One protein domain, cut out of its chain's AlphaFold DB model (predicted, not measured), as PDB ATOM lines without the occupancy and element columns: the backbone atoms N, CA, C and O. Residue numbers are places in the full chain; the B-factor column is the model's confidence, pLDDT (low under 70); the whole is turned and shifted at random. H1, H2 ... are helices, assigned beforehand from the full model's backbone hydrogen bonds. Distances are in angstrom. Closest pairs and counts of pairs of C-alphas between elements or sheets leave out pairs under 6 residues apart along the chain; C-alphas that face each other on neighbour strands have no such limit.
ATOM      1  N   LEU A  56       4.058  19.411 -50.969       95.38
ATOM      2  CA  LEU A  56       3.779  17.986 -51.131       95.38
ATOM      3  C   LEU A  56       4.109  17.226 -49.847       95.38
ATOM      4  O   LEU A  56       3.272  16.469 -49.363       95.38
ATOM      5  N   PHE A  57       5.274  17.487 -49.252       94.81
ATOM      6  CA  PHE A  57       5.663  16.894 -47.976       94.81
ATOM      7  C   PHE A  57       4.647  17.218 -46.868       94.81
ATOM      8  O   PHE A  57       4.117  16.307 -46.240       94.81
ATOM      9  N   ILE A  58       4.274  18.489 -46.686       94.81
ATOM     10  CA  ILE A  58       3.249  18.911 -45.713       94.81
ATOM     11  C   ILE A  58       1.906  18.206 -45.968       94.81
ATOM     12  O   ILE A  58       1.279  17.705 -45.033       94.81
ATOM     13  N   ASN A  59       1.463  18.147 -47.227       94.81
ATOM     14  CA  ASN A  59       0.181  17.551 -47.599       94.81
ATOM     15  C   ASN A  59       0.145  16.042 -47.339       94.81
ATOM     16  O   ASN A  59      -0.880  15.547 -46.877       94.81
ATOM     17  N   VAL A  60       1.246  15.319 -47.571       93.81
ATOM     18  CA  VAL A  60       1.346  13.891 -47.227       93.81
ATOM     19  C   VAL A  60       1.078  13.691 -45.736       93.81
ATOM     20  O   VAL A  60       0.215  12.895 -45.381       93.81
ATOM     21  N   PHE A  61       1.727  14.464 -44.862       91.69
ATOM     22  CA  PHE A  61       1.521  14.351 -43.414       91.69
ATOM     23  C   PHE A  61       0.129  14.798 -42.955       91.69
ATOM     24  O   PHE A  61      -0.378  14.264 -41.975       91.69
ATOM     25  N   LEU A  62      -0.505  15.748 -43.647       92.19
ATOM     26  CA  LEU A  62      -1.882  16.164 -43.352       92.19
ATOM     27  C   LEU A  62      -2.923  15.098 -43.703       92.19
ATOM     28  O   LEU A  62      -3.973  15.037 -43.069       92.19
ATOM     29  N   LEU A  63      -2.652  14.294 -44.729       93.06
ATOM     30  CA  LEU A  63      -3.540  13.219 -45.161       93.06
ATOM     31  C   LEU A  63      -3.376  11.955 -44.309       93.06
ATOM     32  O   LEU A  63      -4.265  11.105 -44.308       93.06
ATOM     33  N   LEU A  64      -2.260  11.824 -43.583       90.50
ATOM     34  CA  LEU A  64      -2.028  10.698 -42.689       90.50
ATOM     35  C   LEU A  64      -2.919  10.809 -41.440       90.50
ATOM     36  O   LEU A  64      -2.816  11.777 -40.686       90.50
ATOM     37  N   PRO A  65      -3.769   9.807 -41.164       87.69
ATOM     38  CA  PRO A  65      -4.588   9.810 -39.964       87.69
ATOM     39  C   PRO A  65      -3.695   9.572 -38.735       87.69
ATOM     40  O   PRO A  65      -2.998   8.559 -38.629       87.69
ATOM     41  N   SER A  66      -3.722  10.516 -37.792       85.00
ATOM     42  CA  SER A  66      -2.822  10.535 -36.629       85.00
ATOM     43  C   SER A  66      -3.005   9.333 -35.703       85.00
ATOM     44  O   SER A  66      -2.022   8.809 -35.187       85.00
ATOM     45  N   ILE A  67      -4.245   8.858 -35.525       88.19
ATOM     46  CA  ILE A  67      -4.544   7.709 -34.660       88.19
ATOM     47  C   ILE A  67      -3.938   6.405 -35.220       88.19
ATOM     48  O   ILE A  67      -3.140   5.797 -34.507       88.19
ATOM     49  N   PRO A  68      -4.212   5.974 -36.473       90.38
ATOM     50  CA  PRO A  68      -3.545   4.812 -37.067       90.38
ATOM     51  C   PRO A  68      -2.019   4.910 -37.065       90.38
ATOM     52  O   PRO A  68      -1.346   3.942 -36.715       90.38
ATOM     53  N   LEU A  69      -1.469   6.079 -37.404       88.31
ATOM     54  CA  LEU A  69      -0.023   6.299 -37.379       88.31
ATOM     55  C   LEU A  69       0.541   6.132 -35.961       88.31
ATOM     56  O   LEU A  69       1.566   5.479 -35.777       88.31
ATOM     57  N   GLY A  70      -0.169   6.643 -34.953       88.31
ATOM     58  CA  GLY A  70       0.159   6.452 -33.544       88.31
ATOM     59  C   GLY A  70       0.164   4.992 -33.114       88.31
ATOM     60  O   GLY A  70       1.083   4.580 -32.413       88.31
ATOM     61  N   VAL A  71      -0.799   4.192 -33.577       88.75
ATOM     62  CA  VAL A  71      -0.838   2.746 -33.297       88.75
ATOM     63  C   VAL A  71       0.366   2.034 -33.912       88.75
ATOM     64  O   VAL A  71       1.019   1.247 -33.229       88.75
ATOM     65  N   VAL A  72       0.696   2.330 -35.173       89.75
ATOM     66  CA  VAL A  72       1.863   1.740 -35.847       89.75
ATOM     67  C   VAL A  72       3.147   2.120 -35.115       89.75
ATOM     68  O   VAL A  72       3.919   1.240 -34.743       89.75
ATOM     69  N   ILE A  73       3.355   3.408 -34.833       87.00
ATOM     70  CA  ILE A  73       4.540   3.877 -34.105       87.00
ATOM     71  C   ILE A  73       4.621   3.206 -32.734       87.00
ATOM     72  O   ILE A  73       5.670   2.674 -32.393       87.00
ATOM     73  N   ALA A  74       3.526   3.156 -31.973       86.69
ATOM     74  CA  ALA A  74       3.501   2.507 -30.665       86.69
ATOM     75  C   ALA A  74       3.790   0.996 -30.734       86.69
ATOM     76  O   ALA A  74       4.385   0.451 -29.807       86.69
ATOM     77  N   SER A  75       3.406   0.325 -31.826       88.56
ATOM     78  CA  SER A  75       3.683  -1.101 -32.039       88.56
ATOM     79  C   SER A  75       5.162  -1.396 -32.298       88.56
ATOM     80  O   SER A  75       5.632  -2.469 -31.928       88.56
ATOM     81  N   PHE A  76       5.885  -0.475 -32.940       86.19
ATOM     82  CA  PHE A  76       7.306  -0.637 -33.277       86.19
ATOM     83  C   PHE A  76       8.244   0.172 -32.372       86.19
ATOM     84  O   PHE A  76       9.463   0.078 -32.513       86.19
ATOM     85  N   ALA A  77       7.702   0.971 -31.453       83.12
ATOM     86  CA  ALA A  77       8.499   1.836 -30.605       83.12
ATOM     87  C   ALA A  77       9.402   1.005 -29.675       83.12
ATOM     88  O   ALA A  77       8.909   0.138 -28.947       83.12
ATOM     89  N   PRO A  78      10.716   1.298 -29.636       76.69
ATOM     90  CA  PRO A  78      11.650   0.614 -28.742       76.69
ATOM     91  C   PRO A  78      11.374   0.923 -27.263       76.69
ATOM     92  O   PRO A  78      11.749   0.149 -26.386       76.69
ATOM     93  N   PHE A  79      10.687   2.034 -26.986       76.44
ATOM     94  CA  PHE A  79      10.322   2.479 -25.647       76.44
ATOM     95  C   PHE A  79       8.799   2.450 -25.481       76.44
ATOM     96  O   PHE A  79       8.047   2.813 -26.387       76.44
ATOM     97  N   LYS A  80       8.322   2.021 -24.310       77.19
ATOM     98  CA  LYS A  80       6.902   2.070 -23.937       77.19
ATOM     99  C   LYS A  80       6.748   3.109 -22.831       77.19
ATOM    100  O   LYS A  80       7.028   2.806 -21.676       77.19
ATOM    101  N   GLY A  81       6.364   4.333 -23.192       86.69
ATOM    102  CA  GLY A  81       6.334   5.444 -22.243       86.69
ATOM    103  C   GLY A  81       6.042   6.823 -22.854       86.69
ATOM    104  O   GLY A  81       5.658   6.920 -24.027       86.69
ATOM    105  N   PRO A  82       6.209   7.893 -22.053       89.44
ATOM    106  CA  PRO A  82       6.019   9.291 -22.455       89.44
ATOM    107  C   PRO A  82       6.838   9.712 -23.684       89.44
ATOM    108  O   PRO A  82       6.429  10.598 -24.436       89.44
ATOM    109  N   GLU A  83       7.977   9.063 -23.920       90.44
ATOM    110  CA  GLU A  83       8.885   9.321 -25.037       90.44
ATOM    111  C   GLU A  83       8.214   9.011 -26.380       90.44
ATOM    112  O   GLU A  83       8.290   9.803 -27.317       90.44
ATOM    113  N   THR A  84       7.486   7.896 -26.455       90.44
ATOM    114  CA  THR A  84       6.770   7.472 -27.667       90.44
ATOM    115  C   THR A  84       5.631   8.426 -28.001       90.44
ATOM    116  O   THR A  84       5.428   8.765 -29.166       90.44
ATOM    117  N   ILE A  85       4.927   8.918 -26.979       90.75
ATOM    118  CA  ILE A  85       3.879   9.933 -27.139       90.75
ATOM    119  C   ILE A  85       4.496  11.252 -27.615       90.75
ATOM    120  O   ILE A  85       3.975  11.874 -28.537       90.75
ATOM    121  N   THR A  86       5.629  11.651 -27.034       92.19
ATOM    122  CA  THR A  86       6.355  12.869 -27.427       92.19
ATOM    123  C   THR A  86       6.772  12.806 -28.896       92.19
ATOM    124  O   THR A  86       6.516  13.735 -29.658       92.19
ATOM    125  N   LEU A  87       7.362  11.685 -29.320       89.31
ATOM    126  CA  LEU A  87       7.786  11.475 -30.701       89.31
ATOM    127  C   LEU A  87       6.593  11.499 -31.662       89.31
ATOM    128  O   LEU A  87       6.640  12.187 -32.678       89.31
ATOM    129  N   LEU A  88       5.502  10.813 -31.317       91.19
ATOM    130  CA  LEU A  88       4.270  10.840 -32.100       91.19
ATOM    131  C   LEU A  88       3.772  12.277 -32.307       91.19
ATOM    132  O   LEU A  88       3.576  12.700 -33.444       91.19
ATOM    133  N   LEU A  89       3.624  13.037 -31.219       92.06
ATOM    134  CA  LEU A  89       3.140  14.416 -31.270       92.06
ATOM    135  C   LEU A  89       4.068  15.325 -32.081       92.06
ATOM    136  O   LEU A  89       3.570  16.141 -32.859       92.06
ATOM    137  N   LEU A  90       5.387  15.164 -31.948       90.25
ATOM    138  CA  LEU A  90       6.374  15.897 -32.741       90.25
ATOM    139  C   LEU A  90       6.218  15.650 -34.241       90.25
ATOM    140  O   LEU A  90       6.370  16.593 -35.008       90.25
ATOM    141  N   PHE A  91       5.898  14.423 -34.663       86.69
ATOM    142  CA  PHE A  91       5.763  14.071 -36.080       86.69
ATOM    143  C   PHE A  91       4.395  14.390 -36.681       86.69
ATOM    144  O   PHE A  91       4.308  14.580 -37.894       86.69
ATOM    145  N   THR A  92       3.331  14.459 -35.881       90.56
ATOM    146  CA  THR A  92       1.971  14.665 -36.406       90.56
ATOM    147  C   THR A  92       1.460  16.092 -36.271       90.56
ATOM    148  O   THR A  92       0.585  16.487 -37.035       90.56
ATOM    149  N   SER A  93       1.962  16.874 -35.312       92.12
ATOM    150  CA  SER A  93       1.320  18.151 -34.944       92.12
ATOM    151  C   SER A  93       1.774  19.354 -35.781       92.12
ATOM    152  O   SER A  93       1.057  20.347 -35.871       92.12
ATOM    153  N   TRP A  94       2.938  19.275 -36.430       95.06
ATOM    154  CA  TRP A  94       3.570  20.415 -37.114       95.06
ATOM    155  C   TRP A  94       2.955  20.740 -38.484       95.06
ATOM    156  O   TRP A  94       3.008  21.885 -38.933       95.06
ATOM    157  N   SER A  95       2.381  19.749 -39.171       95.31
ATOM    158  CA  SER A  95       1.993  19.855 -40.585       95.31
ATOM    159  C   SER A  95       0.881  20.884 -40.820       95.31
ATOM    160  O   SER A  95       0.949  21.684 -41.756       95.31
ATOM    161  N   TYR A  96      -0.112  20.931 -39.927       94.88
ATOM    162  CA  TYR A  96      -1.187  21.922 -39.982       94.88
ATOM    163  C   TYR A  96      -0.661  23.346 -39.789       94.88
ATOM    164  O   TYR A  96      -0.930  24.222 -40.616       94.88
ATOM    165  N   GLY A  97       0.146  23.575 -38.750       95.50
ATOM    166  CA  GLY A  97       0.745  24.884 -38.504       95.50
ATOM    167  C   GLY A  97       1.671  25.330 -39.636       95.50
ATOM    168  O   GLY A  97       1.657  26.503 -40.005       95.50
ATOM    169  N   ALA A  98       2.400  24.400 -40.264       96.50
ATOM    170  CA  ALA A  98       3.284  24.703 -41.388       96.50
ATOM    171  C   ALA A  98       2.487  25.212 -42.595       96.50
ATOM    172  O   ALA A  98       2.866  26.198 -43.225       96.50
ATOM    173  N   ARG A  99       1.338  24.584 -42.884       96.00
ATOM    174  CA  ARG A  99       0.426  25.020 -43.949       96.00
ATOM    175  C   ARG A  99      -0.149  26.410 -43.679       96.00
ATOM    176  O   ARG A  99      -0.240  27.214 -44.608       96.00
ATOM    177  N   VAL A 100      -0.530  26.694 -42.433       96.19
ATOM    178  CA  VAL A 100      -1.047  28.012 -42.034       96.19
ATOM    179  C   VAL A 100       0.036  29.079 -42.178       96.19
ATOM    180  O   VAL A 100      -0.203  30.096 -42.826       96.19
ATOM    181  N   LEU A 101       1.235  28.836 -41.643       95.56
ATOM    182  CA  LEU A 101       2.356  29.772 -41.746       95.56
ATOM    183  C   LEU A 101       2.743  30.030 -43.197       95.56
ATOM    184  O   LEU A 101       2.874  31.184 -43.582       95.56
ATOM    185  N   ARG A 102       2.806  28.987 -44.031       95.00
ATOM    186  CA  ARG A 102       3.030  29.134 -45.471       95.00
ATOM    187  C   ARG A 102       2.025  30.091 -46.115       95.00
ATOM    188  O   ARG A 102       2.427  30.975 -46.868       95.00
ATOM    189  N   ALA A 103       0.731  29.919 -45.839       94.44
ATOM    190  CA  ALA A 103      -0.312  30.779 -46.400       94.44
ATOM    191  C   ALA A 103      -0.152  32.244 -45.956       94.44
ATOM    192  O   ALA A 103      -0.295  33.156 -46.772       94.44
ATOM    193  N   GLN A 104       0.206  32.470 -44.688       93.50
ATOM    194  CA  GLN A 104       0.498  33.804 -44.156       93.50
ATOM    195  C   GLN A 104       1.735  34.418 -44.822       93.50
ATOM    196  O   GLN A 104       1.686  35.550 -45.297       93.50
ATOM    197  N   THR A 105       2.829  33.664 -44.941       92.94
ATOM    198  CA  THR A 105       4.059  34.125 -45.595       92.94
ATOM    199  C   THR A 105       3.824  34.475 -47.056       92.94
ATOM    200  O   THR A 105       4.294  35.514 -47.508       92.94
ATOM    201  N   LEU A 106       3.053  33.667 -47.789       91.25
ATOM    202  CA  LEU A 106       2.720  33.943 -49.187       91.25
ATOM    203  C   LEU A 106       1.966  35.279 -49.336       91.25
ATOM    204  O   LEU A 106       2.250  36.044 -50.255       91.25
ATOM    205  N   SER A 107       1.052  35.578 -48.406       90.56
ATOM    206  CA  SER A 107       0.313  36.851 -48.349       90.56
ATOM    207  C   SER A 107       1.219  38.049 -48.024       90.56
ATOM    208  O   SER A 107       1.012  39.157 -48.522       90.56
ATOM    209  N   MET A 108       2.254  37.833 -47.210       89.69
ATOM    210  CA  MET A 108       3.170  38.886 -46.760       89.69
ATOM    211  C   MET A 108       4.338  39.129 -47.721       89.69
ATOM    212  O   MET A 108       4.858  40.240 -47.768       89.69
ATOM    213  N   ARG A 109       4.739  38.132 -48.515       85.31
ATOM    214  CA  ARG A 109       5.950  38.184 -49.350       85.31
ATOM    215  C   ARG A 109       5.984  39.364 -50.321       85.31
ATOM    216  O   ARG A 109       7.056  39.910 -50.550       85.31
ATOM    217  N   ASN A 110       4.838  39.754 -50.875       86.25
ATOM    218  CA  ASN A 110       4.739  40.823 -51.876       86.25
ATOM    219  C   ASN A 110       4.382  42.190 -51.257       86.25
ATOM    220  O   ASN A 110       3.886  43.073 -51.954       86.25
ATOM    221  N   ARG A 111       4.539  42.362 -49.939       89.69
ATOM    222  CA  ARG A 111       4.276  43.639 -49.265       89.69
ATOM    223  C   ARG A 111       5.438  44.608 -49.457       89.69
ATOM    224  O   ARG A 111       6.595  44.202 -49.511       89.69
ATOM    225  N   GLU A 112       5.121  45.900 -49.466       90.88
ATOM    226  CA  GLU A 112       6.080  46.989 -49.712       90.88
ATOM    227  C   GLU A 112       7.302  46.944 -48.785       90.88
ATOM    228  O   GLU A 112       8.418  47.153 -49.244       90.88
ATOM    229  N   PHE A 113       7.128  46.595 -47.504       88.50
ATOM    230  CA  PHE A 113       8.248  46.482 -46.561       88.50
ATOM    231  C   PHE A 113       9.211  45.330 -46.904       88.50
ATOM    232  O   PHE A 113      10.414  45.454 -46.686       88.50
ATOM    233  N   VAL A 114       8.712  44.228 -47.478       88.75
ATOM    234  CA  VAL A 114       9.548  43.102 -47.924       88.75
ATOM    235  C   VAL A 114      10.320  43.483 -49.184       88.75
ATOM    236  O   VAL A 114      11.500  43.156 -49.305       88.75
ATOM    237  N   GLU A 115       9.672  44.178 -50.118       87.44
ATOM    238  CA  GLU A 115      10.323  44.677 -51.334       87.44
ATOM    239  C   GLU A 115      11.376  45.748 -51.006       87.44
ATOM    240  O   GLU A 115      12.487  45.696 -51.534       87.44
ATOM    241  N   ALA A 116      11.094  46.647 -50.057       88.69
ATOM    242  CA  ALA A 116      12.058  47.627 -49.559       88.69
ATOM    243  C   ALA A 116      13.290  46.953 -48.930       88.69
ATOM    244  O   ALA A 116      14.416  47.309 -49.270       88.69
ATOM    245  N   ALA A 117      13.095  45.932 -48.086       88.69
ATOM    246  CA  ALA A 117      14.200  45.183 -47.486       88.69
ATOM    247  C   ALA A 117      15.067  44.472 -48.542       88.69
ATOM    248  O   ALA A 117      16.297  44.513 -48.465       88.69
ATOM    249  N   ARG A 118      14.451  43.878 -49.577       87.19
ATOM    250  CA  ARG A 118      15.197  43.286 -50.704       87.19
ATOM    251  C   ARG A 118      15.969  44.339 -51.496       87.19
ATOM    252  O   ARG A 118      17.120  44.094 -51.843       87.19
ATOM    253  N   ALA A 119      15.374  45.504 -51.750       89.62
ATOM    254  CA  ALA A 119      16.040  46.613 -52.432       89.62
ATOM    255  C   ALA A 119      17.226  47.173 -51.625       89.62
ATOM    256  O   ALA A 119      18.214  47.611 -52.209       89.62
ATOM    257  N   SER A 120      17.165  47.104 -50.291       91.00
ATOM    258  CA  SER A 120      18.284  47.427 -49.396       91.00
ATOM    259  C   SER A 120      19.392  46.362 -49.360       91.00
ATOM    260  O   SER A 120      20.405  46.573 -48.699       91.00
ATOM    261  N   GLY A 121      19.239  45.236 -50.067       89.06
ATOM    262  CA  GLY A 121      20.237  44.164 -50.116       89.06
ATOM    263  C   GLY A 121      20.222  43.234 -48.900       89.06
ATOM    264  O   GLY A 121      21.202  42.527 -48.660       89.06
ATOM    265  N   GLU A 122      19.136  43.218 -48.123       90.00
ATOM    266  CA  GLU A 122      19.017  42.335 -46.964       90.00
ATOM    267  C   GLU A 122      18.967  40.860 -47.374       90.00
ATOM    268  O   GLU A 122      18.295  40.467 -48.332       90.00
ATOM    269  N   SER A 123      19.669  40.013 -46.619       87.44
ATOM    270  CA  SER A 123      19.655  38.569 -46.868       87.44
ATOM    271  C   SER A 123      18.261  37.981 -46.630       87.44
ATOM    272  O   SER A 123      17.562  38.374 -45.696       87.44
ATOM    273  N   SER A 124      17.870  36.973 -47.413       83.62
ATOM    274  CA  SER A 124      16.570  36.306 -47.252       83.62
ATOM    275  C   SER A 124      16.347  35.747 -45.846       83.62
ATOM    276  O   SER A 124      15.235  35.821 -45.340       83.62
ATOM    277  N   LEU A 125      17.395  35.244 -45.182       81.75
ATOM    278  CA  LEU A 125      17.298  34.792 -43.791       81.75
ATOM    279  C   LEU A 125      16.963  35.945 -42.843       81.75
ATOM    280  O   LEU A 125      16.125  35.775 -41.964       81.75
ATOM    281  N   ARG A 126      17.565  37.122 -43.045       83.31
ATOM    282  CA  ARG A 126      17.253  38.304 -42.238       83.31
ATOM    283  C   ARG A 126      15.824  38.783 -42.475       83.31
ATOM    284  O   ARG A 126      15.154  39.066 -41.506       83.31
ATOM    285  N   ILE A 127      15.328  38.758 -43.711       84.69
ATOM    286  CA  ILE A 127      13.934  39.129 -44.030       84.69
ATOM    287  C   ILE A 127      12.910  38.136 -43.442       84.69
ATOM    288  O   ILE A 127      11.767  38.496 -43.177       84.69
ATOM    289  N   ILE A 128      13.282  36.861 -43.292       81.00
ATOM    290  CA  ILE A 128      12.390  35.815 -42.770       81.00
ATOM    291  C   ILE A 128      12.366  35.799 -41.234       81.00
ATOM    292  O   ILE A 128      11.317  35.532 -40.650       81.00
ATOM    293  N   PHE A 129      13.512  36.027 -40.585       76.44
ATOM    294  CA  PHE A 129      13.664  35.911 -39.128       76.44
ATOM    295  C   PHE A 129      13.652  37.253 -38.372       76.44
ATOM    296  O   PHE A 129      13.594  37.222 -37.142       76.44
ATOM    297  N   PHE A 130      13.716  38.396 -39.064       67.00
ATOM    298  CA  PHE A 130      13.788  39.750 -38.499       67.00
ATOM    299  C   PHE A 130      12.839  40.707 -39.227       67.00
ATOM    300  O   PHE A 130      12.285  41.589 -38.534       67.00
TER     301      PHE A 130
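Overview. This is residues 56 to 130 of the 130 residues of the protein "ABC transmembrane type-1 domain-containing protein" of Dictyobacter kobayashii (UniProt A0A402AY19). The domain is a long, open run of helices: the longest helix, H4, lies along the middle, with the helical hairpin H2 and H3 beyond its first end, and at its last end the smaller helical hairpin H5 and H6, in which H5 lies beyond the end of H4 and H6 folds back from H5 without reaching H4. H1 crosses the first part of H4, and the two hairpins have no contact with each other. The printed part has 75 residues with six named helices, H1 to H6 in order along the chain, and no named strand; the class is all helix. The whole is extended, with a radius of gyration of the C-alphas of 18.4 A, and the C-alphas span 53 by 22 by 15 A.

Arrangement. H4, residues 94 to 109, touches H1, residues 56 to 63, with residues 95 to 99 alone; the closest C-alphas, of Ile 58 and Ser 95, are 5.4 A apart. H1 and H4 run opposite ways at a steep tilt of 47 degrees. H3, residues 82 to 92, and H4 meet only through their link. H3 is close to H1 but not clearly touching, with the C-alphas of Phe 61 and Thr 92 7.0 A apart. H2, residues 66 to 76, and H3 form a hairpin and touch, closest at the C-alphas of Gly 70 and Leu 88, 6.2 A apart, opposite ways at a steep tilt of 45 degrees. H1 and H2 are apart. Past the other end of H4, H5, residues 112 to 119, is about perpendicular to it, at 81 degrees, and close but not clearly touching; the closest C-alphas, of Met 108 and Val 114, are 7.7 A apart. H6, residues 124 to 129, forms a hairpin with H5 and touches it, closest at the C-alphas of Ala 117 and Ile 127, 7.0 A apart, opposite ways at a steep tilt of 43 degrees. H4 and H6 are apart. In H1, H2, H3, H4, H5 and H6 every O i to N i+4 pair is within hydrogen-bond range.

Along the chain. H4 runs 21.7 A from C-alpha 94 at (3.570, 20.415, -37.114) to C-alpha 109 at (5.950, 38.184, -49.350). H3 measures 15.5 A and H2 15.4 A from first to last C-alpha. H1, of eight residues, begins at C-alpha 56 at (3.779, 17.986, -51.131). H5 has eight residues, and H6, of six residues, ends at C-alpha 129 at (13.664, 35.911, -39.128).

Size, cuts and confidence. The two C-alphas farthest apart, those of Lys 80 and Ala 119, are 53.7 A apart. Residues 78 to 83, of which 82 and 83 belong to H3, stand free. The five links between the helices are tight, and the printed part has no cut. Its mean pLDDT is 89.1, and residue 130, the chain's last, is the one printed residue under 70.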